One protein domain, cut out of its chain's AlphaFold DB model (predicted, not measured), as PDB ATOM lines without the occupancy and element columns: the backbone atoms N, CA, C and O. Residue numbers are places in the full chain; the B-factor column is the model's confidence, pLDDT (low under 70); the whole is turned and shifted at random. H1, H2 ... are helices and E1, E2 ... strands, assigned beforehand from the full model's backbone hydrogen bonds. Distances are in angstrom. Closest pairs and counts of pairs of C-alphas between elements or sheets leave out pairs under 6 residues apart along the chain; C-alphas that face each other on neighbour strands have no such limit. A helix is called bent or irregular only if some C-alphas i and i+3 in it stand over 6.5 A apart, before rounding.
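Overview. This is residues 109 to 161, 171 to 183, 227 to 257, 275 to 305 and 315 to 380 of the 413 residues of the protein "DNA (cytosine-5-)-methyltransferase" of Pseudomonas putida (UniProt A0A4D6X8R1). A curled sheet of four strands, shaped like part of a barrel, wraps round helix H2, while the long helix H5 crosses E4 on the sheet at one end of an elongated body. At the other end a small head of H7 and H8, with the unnamed residues 354 to 372, lies beyond the strands, and the short H1 touches H7. The printed part has 194 residues with eight named helices and four named strands, in the order H1 H2 H3 E1 E2 H4 H5 H6 E3 E4 H7 H8; the sheet runs E1 E2 E4 E3, antiparallel throughout, and the class is mixed, helices and strands. The whole is compact, with a radius of gyration of the C-alphas of 18.2 A, and spans 63 by 36 by 31 A.

Along the chain. Start in the sheet, where E1, residues 173 to 181, covers 25.7 A and E2, residues 245 to 254, covers 28.8 A. E3 is residues 327 to 330, 9.7 A, and E4, residues 333 to 344, begins with C-alpha 333 at (187.961, 186.477, 142.759), bends by 63 degrees at residue 338 and covers 31.0 A. Find C-alpha 131 at (217.925, 182.331, 129.680); from there H2 runs 21.3 A to residue 146. H5, residues 283 to 299, covers 24.5 A. The shorter helices are H1, residues 109 to 112, 5.4 A; H3, residues 157 to 161, 9.0 A; H4, residues 275 to 278, 5.0 A; H6, residues 319 to 324, 8.7 A; H7, residues 347 to 353, 9.9 A; and H8, residues 373 to 380, 10.6 A, which ends with C-alpha 380 at (209.671, 155.823, 125.906). H3 is irregular, but only just: C-alphas 158 and 161 are 7.0 A apart.

Arrangement. Look first across the strongly twisted sheet: N 178 of E1 and O 248 of E2 are 2.8 A apart, N 247 of E2 and O 343 of E4 are 2.9 A apart, and in the hairpin of E3 and E4, N 328 and O 335 are 2.8 A apart, each within hydrogen-bond range. The sheet curls round H2, which is on one face of it, making two layers, a helix layer and a sheet; the closest C-alphas of H2 and E1 are those of Val 145 and Thr 176, 6.7 A. H5 is on the sheet at a height of 6.6 A and runs across the strands, at 70 degrees to E4 on the local plane; the C-alphas of Ala 289 and Val 338 come closest, 4.2 A. With residues 295 to 299 alone H5 touches H2, Tyr 299 to Gln 135 at 5.2 A between C-alphas, at a steep tilt of 68 degrees, only just short of perpendicular, opposite ways. H6 touches H5, with C-alphas 322 and 293 closest at 5.6 A, and is close to but not clearly touching H4, whose C-alpha 275 is 6.4 A from C-alpha 320. H3 only grazes the sheet with residues 157 to 159. H7 touches H8 at a shallow tilt of 24 degrees, the same way, with C-alphas 347 and 377 closest at 5.7 A, and touches H1, with C-alphas 349 and 112 closest at 5.2 A. Every O i to N i+4 pair is within hydrogen-bond range in H2, H5, H6, H7 and H8; H3 has 0 of 1, and 0 of 2 O i to N i+3 pairs, while H1 and H4 are too short for an i+4 pair.

Size, cuts and confidence. The two farthest C-alphas, those of Thr 315 and Asp 367, are 64.0 A apart. Look for four cuts: C-alphas 161 and 171 are 14.4 A apart, 183 and 227 10.4 A, 257 and 275 12.1 A, 305 and 315 11.6 A. The links H1 to H2 and H7 to H8 are long. The mean pLDDT of the printed part is 70.3; 76 residues are under 70, among them residues 175 to 183 and 227 to 250.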
ATOM      1  N   ALA A 109     196.971 166.173 128.395       69.62
ATOM      2  CA  ALA A 109     198.180 165.880 129.159       69.62
ATOM      3  C   ALA A 109     197.900 165.818 130.670       69.62
ATOM      4  O   ALA A 109     198.560 165.055 131.364       69.62
ATOM      5  N   ALA A 110     196.910 166.565 131.173       69.19
ATOM      6  CA  ALA A 110     196.560 166.614 132.593       69.19
ATOM      7  C   ALA A 110     196.257 165.234 133.196       69.19
ATOM      8  O   ALA A 110     196.618 164.988 134.339       69.19
ATOM      9  N   GLU A 111     195.669 164.312 132.429       79.56
ATOM     10  CA  GLU A 111     195.373 162.952 132.909       79.56
ATOM     11  C   GLU A 111     196.637 162.091 133.126       79.56
ATOM     12  O   GLU A 111     196.576 161.044 133.759       79.56
ATOM     13  N   CYS A 112     197.768 162.494 132.537       78.31
ATOM     14  CA  CYS A 112     199.038 161.768 132.585       78.31
ATOM     15  C   CYS A 112     200.002 162.341 133.627       78.31
ATOM     16  O   CYS A 112     201.058 161.753 133.859       78.31
ATOM     17  N   LEU A 113     199.691 163.515 134.180       74.69
ATOM     18  CA  LEU A 113     200.573 164.268 135.059       74.69
ATOM     19  C   LEU A 113     200.234 164.004 136.519       74.69
ATOM     20  O   LEU A 113     199.074 163.945 136.912       74.69
ATOM     21  N   ASP A 114     201.277 163.912 137.328       79.25
ATOM     22  CA  ASP A 114     201.155 163.875 138.772       79.25
ATOM     23  C   ASP A 114     201.340 165.276 139.345       79.25
ATOM     24  O   ASP A 114     202.430 165.853 139.311       79.25
ATOM     25  N   PHE A 115     200.256 165.809 139.890       75.31
ATOM     26  CA  PHE A 115     200.232 167.123 140.521       75.31
ATOM     27  C   PHE A 115     200.645 167.087 142.000       75.31
ATOM     28  O   PHE A 115     200.795 168.140 142.616       75.31
ATOM     29  N   SER A 116     200.886 165.899 142.569       74.56
ATOM     30  CA  SER A 116     201.424 165.745 143.927       74.56
ATOM     31  C   SER A 116     202.915 166.055 144.030       74.56
ATOM     32  O   SER A 116     203.444 166.047 145.128       74.56
ATOM     33  N   ASP A 117     203.589 166.382 142.925       76.62
ATOM     34  CA  ASP A 117     204.939 166.950 142.869       76.62
ATOM     35  C   ASP A 117     204.970 167.982 141.739       76.62
ATOM     36  O   ASP A 117     204.714 167.639 140.587       76.62
ATOM     37  N   MET A 118     205.287 169.241 142.042       71.00
ATOM     38  CA  MET A 118     205.387 170.317 141.042       71.00
ATOM     39  C   MET A 118     206.832 170.725 140.752       71.00
ATOM     40  O   MET A 118     207.092 171.540 139.864       71.00
ATOM     41  N   GLY A 119     207.791 170.125 141.457       75.81
ATOM     42  CA  GLY A 119     209.197 170.476 141.391       75.81
ATOM     43  C   GLY A 119     209.605 171.541 142.395       75.81
ATOM     44  O   GLY A 119     209.038 171.691 143.470       75.81
ATOM     45  N   THR A 120     210.646 172.284 142.032       79.19
ATOM     46  CA  THR A 120     211.236 173.320 142.890       79.19
ATOM     47  C   THR A 120     210.971 174.698 142.312       79.19
ATOM     48  O   THR A 120     210.866 174.843 141.088       79.19
ATOM     49  N   SER A 121     210.872 175.696 143.194       83.69
ATOM     50  CA  SER A 121     210.765 177.098 142.787       83.69
ATOM     51  C   SER A 121     211.935 177.450 141.883       83.69
ATOM     52  O   SER A 121     213.072 177.090 142.190       83.69
ATOM     53  N   ILE A 122     211.687 178.158 140.780       80.31
ATOM     54  CA  ILE A 122     212.749 178.584 139.862       80.31
ATOM     55  C   ILE A 122     213.718 179.587 140.504       80.31
ATOM     56  O   ILE A 122     214.850 179.705 140.032       80.31
ATOM     57  N   PHE A 123     213.294 180.269 141.572       82.19
ATOM     58  CA  PHE A 123     214.058 181.317 142.247       82.19
ATOM     59  C   PHE A 123     215.032 180.770 143.295       82.19
ATOM     60  O   PHE A 123     216.074 181.373 143.530       82.19
ATOM     61  N   THR A 124     214.731 179.617 143.898       83.75
ATOM     62  CA  THR A 124     215.534 179.030 144.990       83.75
ATOM     63  C   THR A 124     216.418 177.863 144.535       83.75
ATOM     64  O   THR A 124     217.039 177.171 145.344       83.75
ATOM     65  N   ARG A 125     216.509 177.618 143.222       80.88
ATOM     66  CA  ARG A 125     217.307 176.513 142.668       80.88
ATOM     67  C   ARG A 125     218.798 176.747 142.876       80.88
ATOM     68  O   ARG A 125     219.322 177.801 142.539       80.88
ATOM     69  N   LYS A 126     219.520 175.682 143.245       81.06
ATOM     70  CA  LYS A 126     220.997 175.679 143.333       81.06
ATOM     71  C   LYS A 126     221.693 176.097 142.035       81.06
ATOM     72  O   LYS A 126     222.787 176.645 142.065       81.06
ATOM     73  N   ARG A 127     221.098 175.762 140.885       79.69
ATOM     74  CA  ARG A 127     221.593 176.142 139.558       79.69
ATOM     75  C   ARG A 127     220.495 176.901 138.817       79.69
ATOM     76  O   ARG A 127     219.425 176.308 138.616       79.69
ATOM     77  N   PRO A 128     220.754 178.152 138.395       77.56
ATOM     78  CA  PRO A 128     219.812 178.924 137.600       77.56
ATOM     79  C   PRO A 128     219.428 178.208 136.305       77.56
ATOM     80  O   PRO A 128     220.216 177.451 135.727       77.56
ATOM     81  N   LEU A 129     218.202 178.448 135.846       75.06
ATOM     82  CA  LEU A 129     217.754 177.978 134.538       75.06
ATOM     83  C   LEU A 129     218.413 178.795 133.422       75.06
ATOM     84  O   LEU A 129     218.793 179.948 133.605       75.06
ATOM     85  N   ALA A 130     218.516 178.194 132.238       75.69
ATOM     86  CA  ALA A 130     219.014 178.893 131.063       75.69
ATOM     87  C   ALA A 130     218.068 180.036 130.649       75.69
ATOM     88  O   ALA A 130     216.847 179.883 130.692       75.69
ATOM     89  N   GLU A 131     218.638 181.125 130.134       73.06
ATOM     90  CA  GLU A 131     217.925 182.331 129.680       73.06
ATOM     91  C   GLU A 131     216.717 182.022 128.775       73.06
ATOM     92  O   GLU A 131     215.593 182.458 129.007       73.06
ATOM     93  N   LYS A 132     216.909 181.154 127.774       67.12
ATOM     94  CA  LYS A 132     215.828 180.740 126.862       67.12
ATOM     95  C   LYS A 132     214.686 180.004 127.569       67.12
ATOM     96  O   LYS A 132     213.559 180.030 127.084       67.12
ATOM     97  N   THR A 133     214.972 179.295 128.658       65.25
ATOM     98  CA  THR A 133     213.950 178.613 129.459       65.25
ATOM     99  C   THR A 133     213.125 179.630 130.236       65.25
ATOM    100  O   THR A 133     211.902 179.538 130.207       65.25
ATOM    101  N   LEU A 134     213.767 180.634 130.838       74.12
ATOM    102  CA  LEU A 134     213.091 181.724 131.550       74.12
ATOM    103  C   LEU A 134     212.149 182.506 130.617       74.12
ATOM    104  O   LEU A 134     210.973 182.671 130.933       74.12
ATOM    105  N   GLN A 135     212.600 182.850 129.407       70.69
ATOM    106  CA  GLN A 135     211.763 183.501 128.386       70.69
ATOM    107  C   GLN A 135     210.529 182.670 127.991       70.69
ATOM    108  O   GLN A 135     209.441 183.206 127.772       70.69
ATOM    109  N   ARG A 136     210.669 181.340 127.898       64.06
ATOM    110  CA  ARG A 136     209.537 180.443 127.597       64.06
ATOM    111  C   ARG A 136     208.562 180.330 128.757       64.06
ATOM    112  O   ARG A 136     207.363 180.277 128.505       64.06
ATOM    113  N   LEU A 137     209.071 180.279 129.987       68.06
ATOM    114  CA  LEU A 137     208.254 180.262 131.197       68.06
ATOM    115  C   LEU A 137     207.418 181.538 131.292       68.06
ATOM    116  O   LEU A 137     206.203 181.430 131.393       68.06
ATOM    117  N   ALA A 138     208.032 182.715 131.133       69.62
ATOM    118  CA  ALA A 138     207.323 183.995 131.161       69.62
ATOM    119  C   ALA A 138     206.213 184.066 130.097       69.62
ATOM    120  O   ALA A 138     205.068 184.384 130.404       69.62
ATOM    121  N   LYS A 139     206.515 183.664 128.853       71.75
ATOM    122  CA  LYS A 139     205.507 183.594 127.783       71.75
ATOM    123  C   LYS A 139     204.380 182.596 128.086       71.75
ATOM    124  O   LYS A 139     203.235 182.837 127.713       71.75
ATOM    125  N   GLY A 140     204.712 181.460 128.697       63.94
ATOM    126  CA  GLY A 140     203.740 180.446 129.104       63.94
ATOM    127  C   GLY A 140     202.805 180.949 130.193       63.94
ATOM    128  O   GLY A 140     201.601 180.782 130.061       63.94
ATOM    129  N   MET A 141     203.346 181.623 131.208       72.19
ATOM    130  CA  MET A 141     202.562 182.214 132.293       72.19
ATOM    131  C   MET A 141     201.571 183.248 131.785       72.19
ATOM    132  O   MET A 141     200.393 183.170 132.110       72.19
ATOM    133  N   VAL A 142     202.033 184.184 130.954       71.19
ATOM    134  CA  VAL A 142     201.149 185.214 130.405       71.19
ATOM    135  C   VAL A 142     200.006 184.560 129.643       71.19
ATOM    136  O   VAL A 142     198.849 184.783 129.956       71.19
ATOM    137  N   ARG A 143     200.314 183.634 128.735       69.31
ATOM    138  CA  ARG A 143     199.289 183.039 127.879       69.31
ATOM    139  C   ARG A 143     198.347 182.060 128.587       69.31
ATOM    140  O   ARG A 143     197.193 181.938 128.197       69.31
ATOM    141  N   GLU A 144     198.858 181.250 129.510       72.31
ATOM    142  CA  GLU A 144     198.105 180.127 130.095       72.31
ATOM    143  C   GLU A 144     197.555 180.431 131.493       72.31
ATOM    144  O   GLU A 144     196.702 179.674 131.959       72.31
ATOM    145  N   VAL A 145     198.022 181.506 132.136       70.56
ATOM    146  CA  VAL A 145     197.610 181.911 133.487       70.56
ATOM    147  C   VAL A 145     196.995 183.314 133.490       70.56
ATOM    148  O   VAL A 145     195.853 183.437 133.913       70.56
ATOM    149  N   LEU A 146     197.701 184.348 133.009       72.12
ATOM    150  CA  LEU A 146     197.225 185.744 133.083       72.12
ATOM    151  C   LEU A 146     196.128 186.065 132.050       72.12
ATOM    152  O   LEU A 146     195.070 186.561 132.413       72.12
ATOM    153  N   ASP A 147     196.361 185.752 130.774       74.31
ATOM    154  CA  ASP A 147     195.468 186.086 129.650       74.31
ATOM    155  C   ASP A 147     194.294 185.103 129.504       74.31
ATOM    156  O   ASP A 147     193.553 185.138 128.518       74.31
ATOM    157  N   ARG A 148     194.163 184.146 130.425       70.75
ATOM    158  CA  ARG A 148     193.199 183.057 130.316       70.75
ATOM    159  C   ARG A 148     192.052 183.276 131.292       70.75
ATOM    160  O   ARG A 148     192.266 183.163 132.488       70.75
ATOM    161  N   ASP A 149     190.835 183.451 130.771       71.25
ATOM    162  CA  ASP A 149     189.622 183.701 131.575       71.25
ATOM    163  C   ASP A 149     189.407 182.676 132.699       71.25
ATOM    164  O   ASP A 149     188.926 182.994 133.782       71.25
ATOM    165  N   GLN A 150     189.726 181.414 132.408       71.75
ATOM    166  CA  GLN A 150     189.620 180.292 133.334       71.75
ATOM    167  C   GLN A 150     190.881 179.428 133.202       71.75
ATOM    168  O   GLN A 150     190.938 178.525 132.345       71.75
ATOM    169  N   PRO A 151     191.944 179.735 133.970       73.19
ATOM    170  CA  PRO A 151     193.143 178.917 133.980       73.19
ATOM    171  C   PRO A 151     192.838 177.564 134.629       73.19
ATOM    172  O   PRO A 151     191.981 177.436 135.499       73.19
ATOM    173  N   PHE A 152     193.539 176.518 134.192       72.81
ATOM    174  CA  PHE A 152     193.391 175.205 134.815       72.81
ATOM    175  C   PHE A 152     194.038 175.232 136.201       72.81
ATOM    176  O   PHE A 152     195.240 175.466 136.300       72.81
ATOM    177  N   THR A 153     193.253 174.985 137.249       71.50
ATOM    178  CA  THR A 153     193.700 175.021 138.646       71.50
ATOM    179  C   THR A 153     193.730 173.629 139.266       71.50
ATOM    180  O   THR A 153     192.802 172.843 139.077       71.50
ATOM    181  N   VAL A 154     194.745 173.354 140.082       67.81
ATOM    182  CA  VAL A 154     194.804 172.192 140.982       67.81
ATOM    183  C   VAL A 154     195.006 172.668 142.420       67.81
ATOM    184  O   VAL A 154     195.652 173.692 142.648       67.81
ATOM    185  N   ALA A 155     194.446 171.951 143.395       70.75
ATOM    186  CA  ALA A 155     194.620 172.292 144.806       70.75
ATOM    187  C   ALA A 155     196.103 172.188 145.203       70.75
ATOM    188  O   ALA A 155     196.777 171.218 144.847       70.75
ATOM    189  N   ALA A 156     196.621 173.175 145.939       61.91
ATOM    190  CA  ALA A 156     198.004 173.163 146.400       61.91
ATOM    191  C   ALA A 156     198.178 172.190 147.581       61.91
ATOM    192  O   ALA A 156     198.080 172.563 148.745       61.91
ATOM    193  N   THR A 157     198.456 170.917 147.294       54.16
ATOM    194  CA  THR A 157     198.716 169.897 148.330       54.16
ATOM    195  C   THR A 157     200.107 170.029 148.970       54.16
ATOM    196  O   THR A 157     200.324 169.552 150.080       54.16
ATOM    197  N   HIS A 158     201.033 170.744 148.317       46.19
ATOM    198  CA  HIS A 158     202.406 171.000 148.789       46.19
ATOM    199  C   HIS A 158     202.524 172.003 149.940       46.19
ATOM    200  O   HIS A 158     203.562 172.058 150.592       46.19
ATOM    201  N   ALA A 159     201.480 172.789 150.211       36.94
ATOM    202  CA  ALA A 159     201.485 173.795 151.276       36.94
ATOM    203  C   ALA A 159     201.164 173.215 152.670       36.94
ATOM    204  O   ALA A 159     201.242 173.921 153.676       36.94
ATOM    205  N   ALA A 160     200.837 171.920 152.759       32.94
ATOM    206  CA  ALA A 160     200.415 171.282 154.005       32.94
ATOM    207  C   ALA A 160     201.547 171.075 155.034       32.94
ATOM    208  O   ALA A 160     201.255 170.818 156.198       32.94
ATOM    209  N   SER A 161     202.827 171.210 154.659       32.56
ATOM    210  CA  SER A 161     203.950 171.042 155.600       32.56
ATOM    211  C   SER A 161     204.434 172.341 156.258       32.56
ATOM    212  O   SER A 161     205.144 172.271 157.259       32.56
ATOM    213  N   ALA A 171     195.069 181.082 153.761       52.47
ATOM    214  CA  ALA A 171     194.704 181.615 152.463       52.47
ATOM    215  C   ALA A 171     194.625 180.432 151.488       52.47
ATOM    216  O   ALA A 171     195.600 179.691 151.319       52.47
ATOM    217  N   SER A 172     193.445 180.205 150.907       64.06
ATOM    218  CA  SER A 172     193.251 179.150 149.916       64.06
ATOM    219  C   SER A 172     194.312 179.314 148.830       64.06
ATOM    220  O   SER A 172     194.452 180.396 148.265       64.06
ATOM    221  N   SER A 173     195.086 178.268 148.557       65.81
ATOM    222  CA  SER A 173     196.147 178.293 147.548       65.81
ATOM    223  C   SER A 173     195.875 177.273 146.452       65.81
ATOM    224  O   SER A 173     195.413 176.152 146.695       65.81
ATOM    225  N   VAL A 174     196.142 177.678 145.214       71.00
ATOM    226  CA  VAL A 174     195.980 176.841 144.024       71.00
ATOM    227  C   VAL A 174     197.218 176.932 143.149       71.00
ATOM    228  O   VAL A 174     197.967 177.905 143.169       71.00
ATOM    229  N   LEU A 175     197.441 175.899 142.352       66.25
ATOM    230  CA  LEU A 175     198.487 175.863 141.340       66.25
ATOM    231  C   LEU A 175     197.840 175.921 139.962       66.25
ATOM    232  O   LEU A 175     196.837 175.251 139.724       66.25
ATOM    233  N   THR A 176     198.443 176.659 139.035       64.62
ATOM    234  CA  THR A 176     198.007 176.715 137.631       64.62
ATOM    235  C   THR A 176     199.053 176.083 136.711       64.62
ATOM    236  O   THR A 176     199.953 176.770 136.215       64.62
ATOM    237  N   PRO A 177     199.018 174.747 136.518       57.44
ATOM    238  CA  PRO A 177     200.022 174.062 135.724       57.44
ATOM    239  C   PRO A 177     199.864 174.267 134.216       57.44
ATOM    240  O   PRO A 177     198.772 174.216 133.650       57.44
ATOM    241  N   PHE A 178     201.004 174.381 133.544       54.16
ATOM    242  CA  PHE A 178     201.139 174.398 132.096       54.16
ATOM    243  C   PHE A 178     202.397 173.636 131.653       54.16
ATOM    244  O   PHE A 178     203.355 173.454 132.405       54.16
ATOM    245  N   MET A 179     202.405 173.179 130.402       54.38
ATOM    246  CA  MET A 179     203.548 172.491 129.807       54.38
ATOM    247  C   MET A 179     204.496 173.495 129.161       54.38
ATOM    248  O   MET A 179     204.063 174.372 128.418       54.38
ATOM    249  N   THR A 180     205.799 173.340 129.375       43.25
ATOM    250  CA  THR A 180     206.845 174.089 128.663       43.25
ATOM    251  C   THR A 180     207.888 173.145 128.076       43.25
ATOM    252  O   THR A 180     208.054 172.016 128.535       43.25
ATOM    253  N   GLU A 181     208.590 173.579 127.030       48.66
ATOM    254  CA  GLU A 181     209.544 172.741 126.303       48.66
ATOM    255  C   GLU A 181     210.987 173.268 126.362       48.66
ATOM    256  O   GLU A 181     211.283 174.463 126.229       48.66
ATOM    257  N   HIS A 182     211.930 172.336 126.488       46.03
ATOM    258  CA  HIS A 182     213.363 172.557 126.462       46.03
ATOM    259  C   HIS A 182     213.941 172.230 125.075       46.03
ATOM    260  O   HIS A 182     214.366 171.114 124.791       46.03
ATOM    261  N   ALA A 183     213.989 173.233 124.201       40.16
ATOM    262  CA  ALA A 183     214.750 173.188 122.956       40.16
ATOM    263  C   ALA A 183     215.981 174.093 123.030       40.16
ATOM    264  O   ALA A 183     215.883 175.258 123.430       40.16
ATOM    265  N   ALA A 227     205.582 176.863 121.588       46.81
ATOM    266  CA  ALA A 227     205.412 177.691 122.771       46.81
ATOM    267  C   ALA A 227     204.779 176.850 123.892       46.81
ATOM    268  O   ALA A 227     203.960 175.978 123.598       46.81
ATOM    269  N   ALA A 228     205.122 177.149 125.150       49.44
ATOM    270  CA  ALA A 228     204.487 176.559 126.330       49.44
ATOM    271  C   ALA A 228     202.965 176.502 126.155       49.44
ATOM    272  O   ALA A 228     202.424 177.459 125.614       49.44
ATOM    273  N   HIS A 229     202.292 175.408 126.520       53.66
ATOM    274  CA  HIS A 229     200.873 175.175 126.243       53.66
ATOM    275  C   HIS A 229     200.109 174.545 127.407       53.66
ATOM    276  O   HIS A 229     200.682 173.862 128.248       53.66
ATOM    277  N   SER A 230     198.789 174.740 127.421       65.06
ATOM    278  CA  SER A 230     197.891 174.146 128.413       65.06
ATOM    279  C   SER A 230     198.087 172.638 128.594       65.06
ATOM    280  O   SER A 230     198.249 171.911 127.608       65.06
ATOM    281  N   VAL A 231     197.963 172.165 129.839       59.72
ATOM    282  CA  VAL A 231     197.845 170.733 130.171       59.72
ATOM    283  C   VAL A 231     196.531 170.115 129.673       59.72
ATOM    284  O   VAL A 231     196.432 168.900 129.551       59.72
ATOM    285  N   LEU A 232     195.539 170.938 129.308       66.44
ATOM    286  CA  LEU A 232     194.280 170.488 128.704       66.44
ATOM    287  C   LEU A 232     194.421 170.094 127.223       66.44
ATOM    288  O   LEU A 232     193.466 169.638 126.604       66.44
ATOM    289  N   LYS A 233     195.607 170.271 126.630       61.81
ATOM    290  CA  LYS A 233     195.931 169.755 125.294       61.81
ATOM    291  C   LYS A 233     196.682 168.435 125.423       61.81
ATOM    292  O   LYS A 233     197.352 168.207 126.426       61.81
ATOM    293  N   SER A 234     196.598 167.579 124.406       63.25
ATOM    294  CA  SER A 234     197.435 166.377 124.330       63.25
ATOM    295  C   SER A 234     198.924 166.740 124.365       63.25
ATOM    296  O   SER A 234     199.327 167.813 123.908       63.25
ATOM    297  N   MET A 235     199.745 165.834 124.887       63.97
ATOM    298  CA  MET A 235     201.179 166.036 125.049       63.97
ATOM    299  C   MET A 235     201.898 166.103 123.692       63.97
ATOM    300  O   MET A 235     201.562 165.364 122.764       63.97
ATOM    301  N   SER A 236     202.915 166.957 123.549       63.00
ATOM    302  CA  SER A 236     203.697 167.005 122.307       63.00
ATOM    303  C   SER A 236     204.582 165.751 122.148       63.00
ATOM    304  O   SER A 236     204.568 164.837 122.976       63.00
ATOM    305  N   THR A 237     205.348 165.659 121.059       62.00
ATOM    306  CA  THR A 237     206.154 164.461 120.766       62.00
ATOM    307  C   THR A 237     207.262 164.228 121.805       62.00
ATOM    308  O   THR A 237     208.116 165.087 122.012       62.00
ATOM    309  N   ILE A 238     207.313 163.022 122.380       61.69
ATOM    310  CA  ILE A 238     208.370 162.581 123.308       61.69
ATOM    311  C   ILE A 238     209.594 162.084 122.519       61.69
ATOM    312  O   ILE A 238     209.472 161.334 121.549       61.69
ATOM    313  N   THR A 239     210.805 162.493 122.898       60.28
ATOM    314  CA  THR A 239     212.040 162.129 122.172       60.28
ATOM    315  C   THR A 239     212.967 161.250 123.002       60.28
ATOM    316  O   THR A 239     212.847 161.189 124.216       60.28
ATOM    317  N   THR A 240     213.914 160.586 122.343       49.03
ATOM    318  CA  THR A 240     214.823 159.600 122.953       49.03
ATOM    319  C   THR A 240     215.954 160.203 123.787       49.03
ATOM    320  O   THR A 240     216.594 159.489 124.551       49.03
ATOM    321  N   LYS A 241     216.231 161.507 123.650       47.12
ATOM    322  CA  LYS A 241     217.279 162.214 124.401       47.12
ATOM    323  C   LYS A 241     216.656 163.114 125.465       47.12
ATOM    324  O   LYS A 241     216.477 164.306 125.227       47.12
ATOM    325  N   GLY A 242     216.353 162.522 126.621       43.50
ATOM    326  CA  GLY A 242     215.752 163.213 127.763       43.50
ATOM    327  C   GLY A 242     214.325 163.703 127.500       43.50
ATOM    328  O   GLY A 242     213.863 163.781 126.358       43.50
ATOM    329  N   SER A 243     213.607 164.050 128.571       49.25
ATOM    330  CA  SER A 243     212.332 164.740 128.408       49.25
ATOM    331  C   SER A 243     212.625 166.130 127.849       49.25
ATOM    332  O   SER A 243     213.288 166.933 128.490       49.25
ATOM    333  N   GLN A 244     212.156 166.441 126.644       57.91
ATOM    334  CA  GLN A 244     212.155 167.826 126.157       57.91
ATOM    335  C   GLN A 244     211.015 168.629 126.785       57.91
ATOM    336  O   GLN A 244     210.890 169.812 126.510       57.91
ATOM    337  N   GLN A 245     210.181 167.998 127.609       57.97
ATOM    338  CA  GLN A 245     208.978 168.589 128.165       57.97
ATOM    339  C   GLN A 245     209.086 168.723 129.680       57.97
ATOM    340  O   GLN A 245     209.686 167.891 130.375       57.97
ATOM    341  N   GLN A 246     208.515 169.806 130.177       62.47
ATOM    342  CA  GLN A 246     208.585 170.243 131.556       62.47
ATOM    343  C   GLN A 246     207.186 170.629 132.022       62.47
ATOM    344  O   GLN A 246     206.446 171.281 131.284       62.47
ATOM    345  N   LEU A 247     206.864 170.250 133.253       66.06
ATOM    346  CA  LEU A 247     205.724 170.788 133.974       66.06
ATOM    347  C   LEU A 247     206.181 172.072 134.663       66.06
ATOM    348  O   LEU A 247     207.201 172.072 135.356       66.06
ATOM    349  N   ALA A 248     205.448 173.154 134.439       64.06
ATOM    350  CA  ALA A 248     205.599 174.404 135.159       64.06
ATOM    351  C   ALA A 248     204.263 174.774 135.798       64.06
ATOM    352  O   ALA A 248     203.216 174.414 135.263       64.06
ATOM    353  N   ALA A 249     204.279 175.476 136.924       66.00
ATOM    354  CA  ALA A 249     203.057 175.963 137.547       66.00
ATOM    355  C   ALA A 249     203.282 177.277 138.272       66.00
ATOM    356  O   ALA A 249     204.286 177.429 138.970       66.00
ATOM    357  N   ALA A 250     202.323 178.192 138.131       69.81
ATOM    358  CA  ALA A 250     202.255 179.350 139.003       69.81
ATOM    359  C   ALA A 250     201.501 178.989 140.283       69.81
ATOM    360  O   ALA A 250     200.440 178.363 140.237       69.81
ATOM    361  N   HIS A 251     202.081 179.358 141.417       76.31
ATOM    362  CA  HIS A 251     201.472 179.227 142.728       76.31
ATOM    363  C   HIS A 251     200.690 180.495 143.029       76.31
ATOM    364  O   HIS A 251     201.269 181.577 143.098       76.31
ATOM    365  N   LEU A 252     199.377 180.345 143.154       74.31
ATOM    366  CA  LEU A 252     198.428 181.412 143.402       74.31
ATOM    367  C   LEU A 252     197.909 181.320 144.830       74.31
ATOM    368  O   LEU A 252     197.517 180.244 145.286       74.31
ATOM    369  N   VAL A 253     197.847 182.464 145.500       75.81
ATOM    370  CA  VAL A 253     197.219 182.601 146.814       75.81
ATOM    371  C   VAL A 253     195.984 183.480 146.665       75.81
ATOM    372  O   VAL A 253     196.038 184.521 146.005       75.81
ATOM    373  N   HIS A 254     194.862 183.023 147.224       71.44
ATOM    374  CA  HIS A 254     193.613 183.773 147.228       71.44
ATOM    375  C   HIS A 254     193.754 184.970 148.156       71.44
ATOM    376  O   HIS A 254     194.215 184.840 149.290       71.44
ATOM    377  N   LEU A 255     193.288 186.118 147.693       66.12
ATOM    378  CA  LEU A 255     193.242 187.334 148.485       66.12
ATOM    379  C   LEU A 255     191.877 187.346 149.180       66.12
ATOM    380  O   LEU A 255     190.856 187.591 148.539       66.12
ATOM    381  N   VAL A 256     191.818 186.921 150.445       53.81
ATOM    382  CA  VAL A 256     190.581 186.979 151.246       53.81
ATOM    383  C   VAL A 256     190.679 188.179 152.193       53.81
ATOM    384  O   VAL A 256     191.361 188.091 153.209       53.81
ATOM    385  N   ASP A 257     190.099 189.319 151.806       39.94
ATOM    386  CA  ASP A 257     188.990 190.011 152.496       39.94
ATOM    387  C   ASP A 257     188.740 191.422 151.901       39.94
ATOM    388  O   ASP A 257     189.663 192.125 151.511       39.94
ATOM    389  N   TRP A 275     198.927 198.280 149.994       44.09
ATOM    390  CA  TRP A 275     198.195 197.160 149.368       44.09
ATOM    391  C   TRP A 275     198.347 195.837 150.138       44.09
ATOM    392  O   TRP A 275     197.451 195.000 150.114       44.09
ATOM    393  N   ALA A 276     199.482 195.605 150.807       44.16
ATOM    394  CA  ALA A 276     199.714 194.363 151.548       44.16
ATOM    395  C   ALA A 276     198.890 194.304 152.843       44.16
ATOM    396  O   ALA A 276     198.442 193.224 153.229       44.16
ATOM    397  N   GLU A 277     198.673 195.464 153.470       46.53
ATOM    398  CA  GLU A 277     197.832 195.621 154.660       46.53
ATOM    399  C   GLU A 277     196.338 195.590 154.307       46.53
ATOM    400  O   GLU A 277     195.559 194.965 155.022       46.53
ATOM    401  N   GLU A 278     195.950 196.169 153.166       49.91
ATOM    402  CA  GLU A 278     194.575 196.122 152.655       49.91
ATOM    403  C   GLU A 278     194.185 194.708 152.156       49.91
ATOM    404  O   GLU A 278     193.020 194.336 152.232       49.91
ATOM    405  N   TRP A 279     195.141 193.897 151.666       52.53
ATOM    406  CA  TRP A 279     194.875 192.604 150.998       52.53
ATOM    407  C   TRP A 279     195.422 191.370 151.749       52.53
ATOM    408  O   TRP A 279     195.559 190.299 151.153       52.53
ATOM    409  N   SER A 280     195.753 191.511 153.040       57.88
ATOM    410  CA  SER A 280     196.138 190.426 153.970       57.88
ATOM    411  C   SER A 280     197.250 189.464 153.490       57.88
ATOM    412  O   SER A 280     197.344 188.314 153.933       57.88
ATOM    413  N   LEU A 281     198.153 189.915 152.612       65.88
ATOM    414  CA  LEU A 281     199.300 189.109 152.182       65.88
ATOM    415  C   LEU A 281     200.351 189.063 153.292       65.88
ATOM    416  O   LEU A 281     200.888 190.091 153.700       65.88
ATOM    417  N   ASN A 282     200.722 187.859 153.732       73.44
ATOM    418  CA  ASN A 282     201.854 187.722 154.646       73.44
ATOM    419  C   ASN A 282     203.172 188.198 153.971       73.44
ATOM    420  O   ASN A 282     203.279 188.202 152.736       73.44
ATOM    421  N   PRO A 283     204.202 188.575 154.754       75.94
ATOM    422  CA  PRO A 283     205.452 189.111 154.205       75.94
ATOM    423  C   PRO A 283     206.161 188.177 153.211       75.94
ATOM    424  O   PRO A 283     206.798 188.642 152.265       75.94
ATOM    425  N   GLU A 284     206.036 186.858 153.387       76.94
ATOM    426  CA  GLU A 284     206.643 185.870 152.491       76.94
ATOM    427  C   GLU A 284     205.960 185.838 151.117       76.94
ATOM    428  O   GLU A 284     206.639 185.822 150.086       76.94
ATOM    429  N   HIS A 285     204.626 185.875 151.089       78.25
ATOM    430  CA  HIS A 285     203.817 185.924 149.874       78.25
ATOM    431  C   HIS A 285     204.005 187.245 149.135       78.25
ATOM    432  O   HIS A 285     204.152 187.233 147.913       78.25
ATOM    433  N   LEU A 286     204.079 188.366 149.857       78.50
ATOM    434  CA  LEU A 286     204.394 189.669 149.274       78.50
ATOM    435  C   LEU A 286     205.773 189.650 148.599       78.50
ATOM    436  O   LEU A 286     205.904 190.006 147.428       78.50
ATOM    437  N   ALA A 287     206.799 189.168 149.307       77.56
ATOM    438  CA  ALA A 287     208.138 189.037 148.742       77.56
ATOM    439  C   ALA A 287     208.153 188.094 147.525       77.56
ATOM    440  O   ALA A 287     208.864 188.346 146.553       77.56
ATOM    441  N   GLY A 288     207.364 187.017 147.564       77.12
ATOM    442  CA  GLY A 288     207.142 186.114 146.436       77.12
ATOM    443  C   GLY A 288     206.545 186.811 145.218       77.12
ATOM    444  O   GLY A 288     207.131 186.771 144.136       77.12
ATOM    445  N   ALA A 289     205.435 187.520 145.408       78.44
ATOM    446  CA  ALA A 289     204.732 188.229 144.348       78.44
ATOM    447  C   ALA A 289     205.604 189.289 143.667       78.44
ATOM    448  O   ALA A 289     205.637 189.380 142.438       78.44
ATOM    449  N   LEU A 290     206.398 190.026 144.447       81.81
ATOM    450  CA  LEU A 290     207.346 190.999 143.907       81.81
ATOM    451  C   LEU A 290     208.435 190.335 143.051       81.81
ATOM    452  O   LEU A 290     208.731 190.829 141.962       81.81
ATOM    453  N   ARG A 291     208.967 189.175 143.466       86.38
ATOM    454  CA  ARG A 291     209.927 188.406 142.648       86.38
ATOM    455  C   ARG A 291     209.315 187.933 141.330       86.38
ATOM    456  O   ARG A 291     209.981 187.981 140.295       86.38
ATOM    457  N   VAL A 292     208.067 187.465 141.355       78.81
ATOM    458  CA  VAL A 292     207.353 187.028 140.143       78.81
ATOM    459  C   VAL A 292     207.093 188.212 139.206       78.81
ATOM    460  O   VAL A 292     207.260 188.083 137.992       78.81
ATOM    461  N   SER A 293     206.756 189.376 139.758       82.56
ATOM    462  CA  SER A 293     206.526 190.604 138.992       82.56
ATOM    463  C   SER A 293     207.797 191.094 138.291       82.56
ATOM    464  O   SER A 293     207.792 191.347 137.081       82.56
ATOM    465  N   ASP A 294     208.928 191.113 139.003       82.06
ATOM    466  CA  ASP A 294     210.236 191.442 138.425       82.06
ATOM    467  C   ASP A 294     210.634 190.451 137.322       82.06
ATOM    468  O   ASP A 294     211.151 190.837 136.267       82.06
ATOM    469  N   PHE A 295     210.349 189.162 137.529       81.94
ATOM    470  CA  PHE A 295     210.574 188.122 136.531       81.94
ATOM    471  C   PHE A 295     209.774 188.374 135.243       81.94
ATOM    472  O   PHE A 295     210.352 188.361 134.150       81.94
ATOM    473  N   LEU A 296     208.467 188.637 135.337       77.06
ATOM    474  CA  LEU A 296     207.639 188.917 134.160       77.06
ATOM    475  C   LEU A 296     208.053 190.214 133.465       77.06
ATOM    476  O   LEU A 296     208.159 190.246 132.236       77.06
ATOM    477  N   THR A 297     208.375 191.256 134.226       80.12
ATOM    478  CA  THR A 297     208.875 192.521 133.673       80.12
ATOM    479  C   THR A 297     210.128 192.286 132.825       80.12
ATOM    480  O   THR A 297     210.193 192.692 131.661       80.12
ATOM    481  N   ARG A 298     211.087 191.524 133.359       78.44
ATOM    482  CA  ARG A 298     212.361 191.232 132.692       78.44
ATOM    483  C   ARG A 298     212.226 190.355 131.446       78.44
ATOM    484  O   ARG A 298     212.920 190.601 130.464       78.44
ATOM    485  N   TYR A 299     211.386 189.318 131.471       66.94
ATOM    486  CA  TYR A 299     211.367 188.295 130.411       66.94
ATOM    487  C   TYR A 299     210.163 188.365 129.466       66.94
ATOM    488  O   TYR A 299     210.174 187.702 128.425       66.94
ATOM    489  N   HIS A 300     209.145 189.162 129.792       65.50
ATOM    490  CA  HIS A 300     207.972 189.382 128.948       65.50
ATOM    491  C   HIS A 300     207.852 190.844 128.493       65.50
ATOM    492  O   HIS A 300     207.788 191.099 127.289       65.50
ATOM    493  N   HIS A 301     207.913 191.814 129.413       58.66
ATOM    494  CA  HIS A 301     207.754 193.240 129.072       58.66
ATOM    495  C   HIS A 301     209.001 193.869 128.427       58.66
ATOM    496  O   HIS A 301     208.892 194.866 127.714       58.66
ATOM    497  N   ALA A 302     210.171 193.231 128.527       43.16
ATOM    498  CA  ALA A 302     211.349 193.603 127.737       43.16
ATOM    499  C   ALA A 302     211.151 193.452 126.210       43.16
ATOM    500  O   ALA A 302     211.921 194.011 125.431       43.16
ATOM    501  N   ALA A 303     210.105 192.749 125.746       36.59
ATOM    502  CA  ALA A 303     209.745 192.745 124.326       36.59
ATOM    503  C   ALA A 303     209.121 194.078 123.857       36.59
ATOM    504  O   ALA A 303     209.196 194.375 122.664       36.59
ATOM    505  N   ALA A 304     208.570 194.888 124.770       36.09
ATOM    506  CA  ALA A 304     208.127 196.258 124.496       36.09
ATOM    507  C   ALA A 304     209.270 197.283 124.653       36.09
ATOM    508  O   ALA A 304     209.298 198.285 123.944       36.09
ATOM    509  N   HIS A 305     210.275 196.993 125.488       33.19
ATOM    510  CA  HIS A 305     211.471 197.822 125.666       33.19
ATOM    511  C   HIS A 305     212.683 197.294 124.885       33.19
ATOM    512  O   HIS A 305     213.762 197.075 125.429       33.19
ATOM    513  N   THR A 315     212.053 203.065 134.879       44.09
ATOM    514  CA  THR A 315     211.069 203.910 135.571       44.09
ATOM    515  C   THR A 315     210.585 203.219 136.846       44.09
ATOM    516  O   THR A 315     210.269 202.027 136.823       44.09
ATOM    517  N   THR A 316     210.552 203.953 137.961       48.94
ATOM    518  CA  THR A 316     210.220 203.425 139.290       48.94
ATOM    519  C   THR A 316     208.784 202.907 139.326       48.94
ATOM    520  O   THR A 316     207.852 203.680 139.513       48.94
ATOM    521  N   MET A 317     208.602 201.598 139.151       58.66
ATOM    522  CA  MET A 317     207.315 200.943 139.386       58.66
ATOM    523  C   MET A 317     207.049 200.831 140.884       58.66
ATOM    524  O   MET A 317     207.887 200.309 141.627       58.66
ATOM    525  N   THR A 318     205.862 201.254 141.303       71.25
ATOM    526  CA  THR A 318     205.384 201.120 142.683       71.25
ATOM    527  C   THR A 318     205.022 199.667 143.014       71.25
ATOM    528  O   THR A 318     204.764 198.848 142.128       71.25
ATOM    529  N   THR A 319     204.961 199.325 144.305       63.50
ATOM    530  CA  THR A 319     204.514 198.001 144.782       63.50
ATOM    531  C   THR A 319     203.136 197.633 144.224       63.50
ATOM    532  O   THR A 319     202.927 196.504 143.785       63.50
ATOM    533  N   LYS A 320     202.218 198.604 144.164       62.72
ATOM    534  CA  LYS A 320     200.855 198.431 143.645       62.72
ATOM    535  C   LYS A 320     200.843 197.995 142.179       62.72
ATOM    536  O   LYS A 320     200.193 197.013 141.829       62.72
ATOM    537  N   GLU A 321     201.603 198.682 141.330       67.38
ATOM    538  CA  GLU A 321     201.708 198.347 139.903       67.38
ATOM    539  C   GLU A 321     202.345 196.971 139.687       67.38
ATOM    540  O   GLU A 321     201.943 196.221 138.797       67.38
ATOM    541  N   ARG A 322     203.309 196.605 140.539       70.12
ATOM    542  CA  ARG A 322     203.959 195.292 140.497       70.12
ATOM    543  C   ARG A 322     203.013 194.163 140.887       70.12
ATOM    544  O   ARG A 322     203.048 193.126 140.227       70.12
ATOM    545  N   LEU A 323     202.192 194.344 141.923       73.06
ATOM    546  CA  LEU A 323     201.207 193.346 142.347       73.06
ATOM    547  C   LEU A 323     200.101 193.176 141.304       73.06
ATOM    548  O   LEU A 323     199.779 192.046 140.956       73.06
ATOM    549  N   ALA A 324     199.611 194.270 140.714       74.06
ATOM    550  CA  ALA A 324     198.632 194.210 139.628       74.06
ATOM    551  C   ALA A 324     199.118 193.382 138.421       74.06
ATOM    552  O   ALA A 324     198.327 192.654 137.826       74.06
ATOM    553  N   LEU A 325     200.418 193.431 138.096       77.69
ATOM    554  CA  LEU A 325     201.029 192.647 137.010       77.69
ATOM    555  C   LEU A 325     200.909 191.125 137.206       77.69
ATOM    556  O   LEU A 325     200.966 190.361 136.243       77.69
ATOM    557  N   VAL A 326     200.809 190.679 138.458       75.81
ATOM    558  CA  VAL A 326     200.813 189.260 138.839       75.81
ATOM    559  C   VAL A 326     199.485 188.797 139.436       75.81
ATOM    560  O   VAL A 326     199.406 187.679 139.955       75.81
ATOM    561  N   THR A 327     198.447 189.629 139.338       79.38
ATOM    562  CA  THR A 327     197.087 189.303 139.765       79.38
ATOM    563  C   THR A 327     196.324 188.600 138.645       79.38
ATOM    564  O   THR A 327     196.307 189.047 137.500       79.38
ATOM    565  N   VAL A 328     195.659 187.503 138.991       73.31
ATOM    566  CA  VAL A 328     194.821 186.682 138.115       73.31
ATOM    567  C   VAL A 328     193.405 186.678 138.672       73.31
ATOM    568  O   VAL A 328     193.206 186.450 139.864       73.31
ATOM    569  N   TRP A 329     192.412 186.886 137.815       76.62
ATOM    570  CA  TRP A 329     191.005 186.801 138.197       76.62
ATOM    571  C   TRP A 329     190.470 185.410 137.869       76.62
ATOM    572  O   TRP A 329     190.457 185.009 136.709       76.62
ATOM    573  N   ILE A 330     190.029 184.664 138.883       70.00
ATOM    574  CA  ILE A 330     189.475 183.313 138.721       70.00
ATOM    575  C   ILE A 330     188.089 183.301 139.349       70.00
ATOM    576  O   ILE A 330     187.950 183.544 140.547       70.00
ATOM    577  N   ASN A 331     187.061 183.017 138.544       75.62
ATOM    578  CA  ASN A 331     185.655 183.037 138.974       75.62
ATOM    579  C   ASN A 331     185.232 184.352 139.659       75.62
ATOM    580  O   ASN A 331     184.416 184.339 140.574       75.62
ATOM    581  N   GLY A 332     185.795 185.485 139.224       71.88
ATOM    582  CA  GLY A 332     185.504 186.803 139.797       71.88
ATOM    583  C   GLY A 332     186.273 187.138 141.079       71.88
ATOM    584  O   GLY A 332     186.170 188.268 141.543       71.88
ATOM    585  N   SER A 333     187.085 186.217 141.610       73.38
ATOM    586  CA  SER A 333     187.961 186.477 142.759       73.38
ATOM    587  C   SER A 333     189.392 186.797 142.319       73.38
ATOM    588  O   SER A 333     189.894 186.142 141.398       73.38
ATOM    589  N   PRO A 334     190.081 187.747 142.975       78.69
ATOM    590  CA  PRO A 334     191.479 188.041 142.698       78.69
ATOM    591  C   PRO A 334     192.422 187.054 143.404       78.69
ATOM    592  O   PRO A 334     192.287 186.738 144.588       78.69
ATOM    593  N   TRP A 335     193.426 186.596 142.665       79.25
ATOM    594  CA  TRP A 335     194.501 185.725 143.132       79.25
ATOM    595  C   TRP A 335     195.845 186.332 142.757       79.25
ATOM    596  O   TRP A 335     195.975 186.889 141.673       79.25
ATOM    597  N   VAL A 336     196.865 186.183 143.597       78.44
ATOM    598  CA  VAL A 336     198.211 186.705 143.306       78.44
ATOM    599  C   VAL A 336     199.199 185.564 143.126       78.44
ATOM    600  O   VAL A 336     199.229 184.628 143.926       78.44
ATOM    601  N   MET A 337     200.022 185.639 142.073       81.81
ATOM    602  CA  MET A 337     201.122 184.694 141.863       81.81
ATOM    603  C   MET A 337     202.265 184.990 142.828       81.81
ATOM    604  O   MET A 337     202.870 186.054 142.751       81.81
ATOM    605  N   VAL A 338     202.601 184.028 143.686       79.38
ATOM    606  CA  VAL A 338     203.639 184.174 144.723       79.38
ATOM    607  C   VAL A 338     204.903 183.363 144.433       79.38
ATOM    608  O   VAL A 338     205.970 183.668 144.963       79.38
ATOM    609  N   ASP A 339     204.814 182.332 143.591       82.12
ATOM    610  CA  ASP A 339     205.960 181.503 143.210       82.12
ATOM    611  C   ASP A 339     205.732 180.792 141.868       82.12
ATOM    612  O   ASP A 339     204.607 180.710 141.370       82.12
ATOM    613  N   LEU A 340     206.810 180.257 141.291       77.56
ATOM    614  CA  LEU A 340     206.827 179.515 140.035       77.56
ATOM    615  C   LEU A 340     207.618 178.222 140.199       77.56
ATOM    616  O   LEU A 340     208.839 178.244 140.366       77.56
ATOM    617  N   TYR A 341     206.933 177.088 140.081       76.62
ATOM    618  CA  TYR A 341     207.538 175.763 140.170       76.62
ATOM    619  C   TYR A 341     207.832 175.193 138.788       76.62
ATOM    620  O   TYR A 341     207.089 175.426 137.832       76.62
ATOM    621  N   GLN A 342     208.921 174.429 138.679       73.81
ATOM    622  CA  GLN A 342     209.261 173.706 137.459       73.81
ATOM    623  C   GLN A 342     209.913 172.354 137.764       73.81
ATOM    624  O   GLN A 342     210.840 172.250 138.578       73.81
ATOM    625  N   ARG A 343     209.504 171.322 137.015       78.19
ATOM    626  CA  ARG A 343     210.230 170.047 136.917       78.19
ATOM    627  C   ARG A 343     210.163 169.412 135.537       78.19
ATOM    628  O   ARG A 343     209.349 169.764 134.684       78.19
ATOM    629  N   MET A 344     211.070 168.469 135.309       73.56
ATOM    630  CA  MET A 344     210.970 167.560 134.172       73.56
ATOM    631  C   MET A 344     209.801 166.598 134.396       73.56
ATOM    632  O   MET A 344     209.481 166.261 135.540       73.56
ATOM    633  N   LEU A 345     209.206 166.123 133.303       69.75
ATOM    634  CA  LEU A 345     208.299 164.985 133.387       69.75
ATOM    635  C   LEU A 345     209.045 163.731 133.845       69.75
ATOM    636  O   LEU A 345     210.187 163.483 133.445       69.75
ATOM    637  N   ARG A 346     208.378 162.948 134.685       81.50
ATOM    638  CA  ARG A 346     208.859 161.671 135.203       81.50
ATOM    639  C   ARG A 346     208.563 160.570 134.183       81.50
ATOM    640  O   ARG A 346     207.592 160.683 133.433       81.50
ATOM    641  N   PRO A 347     209.343 159.475 134.165       84.00
ATOM    642  CA  PRO A 347     209.155 158.396 133.198       84.00
ATOM    643  C   PRO A 347     207.713 157.894 133.109       84.00
ATOM    644  O   PRO A 347     207.169 157.815 132.014       84.00
ATOM    645  N   ARG A 348     207.051 157.641 134.245       88.50
ATOM    646  CA  ARG A 348     205.657 157.172 134.255       88.50
ATOM    647  C   ARG A 348     204.708 158.113 133.501       88.50
ATOM    648  O   ARG A 348     203.911 157.632 132.706       88.50
ATOM    649  N   GLU A 349     204.846 159.424 133.684       81.38
ATOM    650  CA  GLU A 349     204.017 160.438 133.011       81.38
ATOM    651  C   GLU A 349     204.237 160.428 131.491       81.38
ATOM    652  O   GLU A 349     203.289 160.544 130.720       81.38
ATOM    653  N   LEU A 350     205.484 160.214 131.048       80.81
ATOM    654  CA  LEU A 350     205.823 160.068 129.630       80.81
ATOM    655  C   LEU A 350     205.188 158.809 129.019       80.81
ATOM    656  O   LEU A 350     204.667 158.855 127.909       80.81
ATOM    657  N   TYR A 351     205.211 157.683 129.736       87.19
ATOM    658  CA  TYR A 351     204.599 156.438 129.262       87.19
ATOM    659  C   TYR A 351     203.071 156.531 129.191       87.19
ATOM    660  O   TYR A 351     202.497 156.100 128.191       87.19
ATOM    661  N   LEU A 352     202.425 157.145 130.189       84.56
ATOM    662  CA  LEU A 352     200.985 157.424 130.155       84.56
ATOM    663  C   LEU A 352     200.629 158.324 128.963       84.56
ATOM    664  O   LEU A 352     199.727 157.998 128.194       84.56
ATOM    665  N   ALA A 353     201.415 159.384 128.737       79.31
ATOM    666  CA  ALA A 353     201.260 160.277 127.589       79.31
ATOM    667  C   ALA A 353     201.404 159.552 126.234       79.31
ATOM    668  O   ALA A 353     200.754 159.895 125.246       79.31
ATOM    669  N   GLN A 354     202.248 158.522 126.198       81.12
ATOM    670  CA  GLN A 354     202.490 157.656 125.046       81.12
ATOM    671  C   GLN A 354     201.457 156.511 124.929       81.12
ATOM    672  O   GLN A 354     201.625 155.627 124.093       81.12
ATOM    673  N   GLY A 355     200.394 156.516 125.743       84.81
ATOM    674  CA  GLY A 355     199.275 155.571 125.664       84.81
ATOM    675  C   GLY A 355     199.505 154.231 126.369       84.81
ATOM    676  O   GLY A 355     198.703 153.311 126.204       84.81
ATOM    677  N   PHE A 356     200.585 154.080 127.142       91.19
ATOM    678  CA  PHE A 356     200.815 152.864 127.926       91.19
ATOM    679  C   PHE A 356     199.932 152.841 129.179       91.19
ATOM    680  O   PHE A 356     199.712 153.890 129.786       91.19
ATOM    681  N   PRO A 357     199.453 151.660 129.608       91.94
ATOM    682  CA  PRO A 357     198.722 151.541 130.861       91.94
ATOM    683  C   PRO A 357     199.645 151.785 132.062       91.94
ATOM    684  O   PRO A 357     200.858 151.561 131.998       91.94
ATOM    685  N   GLU A 358     199.063 152.182 133.191       91.06
ATOM    686  CA  GLU A 358     199.792 152.394 134.449       91.06
ATOM    687  C   GLU A 358     200.534 151.130 134.917       91.06
ATOM    688  O   GLU A 358     201.648 151.206 135.437       91.06
ATOM    689  N   THR A 359     199.968 149.961 134.617       93.75
ATOM    690  CA  THR A 359     200.531 148.640 134.922       93.75
ATOM    691  C   THR A 359     201.754 148.269 134.077       93.75
ATOM    692  O   THR A 359     202.400 147.257 134.353       93.75
ATOM    693  N   TYR A 360     202.107 149.055 133.052       93.75
ATOM    694  CA  TYR A 360     203.263 148.761 132.208       93.75
ATOM    695  C   TYR A 360     204.571 148.864 133.006       93.75
ATOM    696  O   TYR A 360     204.827 149.868 133.679       93.75
ATOM    697  N   GLN A 361     205.414 147.836 132.929       93.00
ATOM    698  CA  GLN A 361     206.669 147.770 133.677       93.00
ATOM    699  C   GLN A 361     207.758 148.577 132.970       93.00
ATOM    700  O   GLN A 361     208.155 148.256 131.854       93.00
ATOM    701  N   ILE A 362     208.233 149.636 133.628       92.75
ATOM    702  CA  ILE A 362     209.279 150.530 133.096       92.75
ATOM    703  C   ILE A 362     210.526 150.566 133.973       92.75
ATOM    704  O   ILE A 362     211.527 151.147 133.581       92.75
ATOM    705  N   ALA A 363     210.465 149.986 135.172       93.00
ATOM    706  CA  ALA A 363     211.530 150.110 136.157       93.00
ATOM    707  C   ALA A 363     212.627 149.054 135.993       93.00
ATOM    708  O   ALA A 363     213.754 149.327 136.386       93.00
ATOM    709  N   HIS A 364     212.320 147.886 135.415       93.75
ATOM    710  CA  HIS A 364     213.247 146.756 135.341       93.75
ATOM    711  C   HIS A 364     213.254 146.099 133.962       93.75
ATOM    712  O   HIS A 364     212.233 146.070 133.268       93.75
ATOM    713  N   GLY A 365     214.412 145.558 133.584       89.44
ATOM    714  CA  GLY A 365     214.579 144.728 132.398       89.44
ATOM    715  C   GLY A 365     214.064 143.303 132.582       89.44
ATOM    716  O   GLY A 365     213.680 142.886 133.673       89.44
ATOM    717  N   HIS A 366     214.097 142.531 131.493       88.25
ATOM    718  CA  HIS A 366     213.760 141.102 131.500       88.25
ATOM    719  C   HIS A 366     214.660 140.272 132.434       88.25
ATOM    720  O   HIS A 366     214.266 139.195 132.865       88.25
ATOM    721  N   ASP A 367     215.853 140.777 132.748       92.56
ATOM    722  CA  ASP A 367     216.823 140.187 133.670       92.56
ATOM    723  C   ASP A 367     216.660 140.688 135.118       92.56
ATOM    724  O   ASP A 367     217.496 140.400 135.971       92.56
ATOM    725  N   GLY A 368     215.611 141.466 135.402       92.00
ATOM    726  CA  GLY A 368     215.341 142.034 136.723       92.00
ATOM    727  C   GLY A 368     216.241 143.213 137.103       92.00
ATOM    728  O   GLY A 368     216.093 143.741 138.203       92.00
ATOM    729  N   LYS A 369     217.153 143.669 136.231       93.75
ATOM    730  CA  LYS A 369     218.010 144.821 136.540       93.75
ATOM    731  C   LYS A 369     217.234 146.134 136.448       93.75
ATOM    732  O   LYS A 369     216.470 146.312 135.494       93.75
ATOM    733  N   PRO A 370     217.433 147.069 137.394       95.81
ATOM    734  CA  PRO A 370     216.746 148.349 137.374       95.81
ATOM    735  C   PRO A 370     217.276 149.247 136.251       95.81
ATOM    736  O   PRO A 370     218.484 149.366 136.053       95.81
ATOM    737  N   PHE A 371     216.369 149.925 135.554       88.62
ATOM    738  CA  PHE A 371     216.701 150.945 134.566       88.62
ATOM    739  C   PHE A 371     216.884 152.311 135.219       88.62
ATOM    740  O   PHE A 371     216.057 152.774 136.011       88.62
ATOM    741  N   THR A 372     217.917 153.026 134.788       87.38
ATOM    742  CA  THR A 372     218.094 154.447 135.088       87.38
ATOM    743  C   THR A 372     216.970 155.282 134.463       87.38
ATOM    744  O   THR A 372     216.418 154.938 133.419       87.38
ATOM    745  N   ILE A 373     216.661 156.448 135.043       79.62
ATOM    746  CA  ILE A 373     215.652 157.386 134.501       79.62
ATOM    747  C   ILE A 373     215.934 157.733 133.025       79.62
ATOM    748  O   ILE A 373     215.009 157.882 132.219       79.62
ATOM    749  N   THR A 374     217.214 157.837 132.663       76.19
ATOM    750  CA  THR A 374     217.664 158.092 131.290       76.19
ATOM    751  C   THR A 374     217.269 156.961 130.348       76.19
ATOM    752  O   THR A 374     216.730 157.232 129.276       76.19
ATOM    753  N   GLU A 375     217.489 155.706 130.744       81.06
ATOM    754  CA  GLU A 375     217.109 154.531 129.954       81.06
ATOM    755  C   GLU A 375     215.594 154.438 129.793       81.06
ATOM    756  O   GLU A 375     215.114 154.291 128.670       81.06
ATOM    757  N   GLN A 376     214.838 154.640 130.876       83.25
ATOM    758  CA  GLN A 376     213.372 154.647 130.830       83.25
ATOM    759  C   GLN A 376     212.849 155.703 129.844       83.25
ATOM    760  O   GLN A 376     212.001 155.432 128.993       83.25
ATOM    761  N   THR A 377     213.405 156.916 129.897       76.06
ATOM    762  CA  THR A 377     213.032 158.007 128.983       76.06
ATOM    763  C   THR A 377     213.418 157.695 127.536       76.06
ATOM    764  O   THR A 377     212.647 157.953 126.608       76.06
ATOM    765  N   HIS A 378     214.602 157.114 127.327       74.62
ATOM    766  CA  HIS A 378     215.079 156.710 126.007       74.62
ATOM    767  C   HIS A 378     214.170 155.648 125.372       74.62
ATOM    768  O   HIS A 378     213.828 155.755 124.191       74.62
ATOM    769  N   MET A 379     213.747 154.652 126.155       80.44
ATOM    770  CA  MET A 379     212.813 153.616 125.719       80.44
ATOM    771  C   MET A 379     211.446 154.208 125.369       80.44
ATOM    772  O   MET A 379     210.919 153.915 124.297       80.44
ATOM    773  N   CYS A 380     210.917 155.114 126.198       79.81
ATOM    774  CA  CYS A 380     209.671 155.823 125.906       79.81
ATOM    775  C   CYS A 380     209.741 156.602 124.581       79.81
ATOM    776  O   CYS A 380     208.856 156.498 123.739       79.81
TER     777      CYS A 380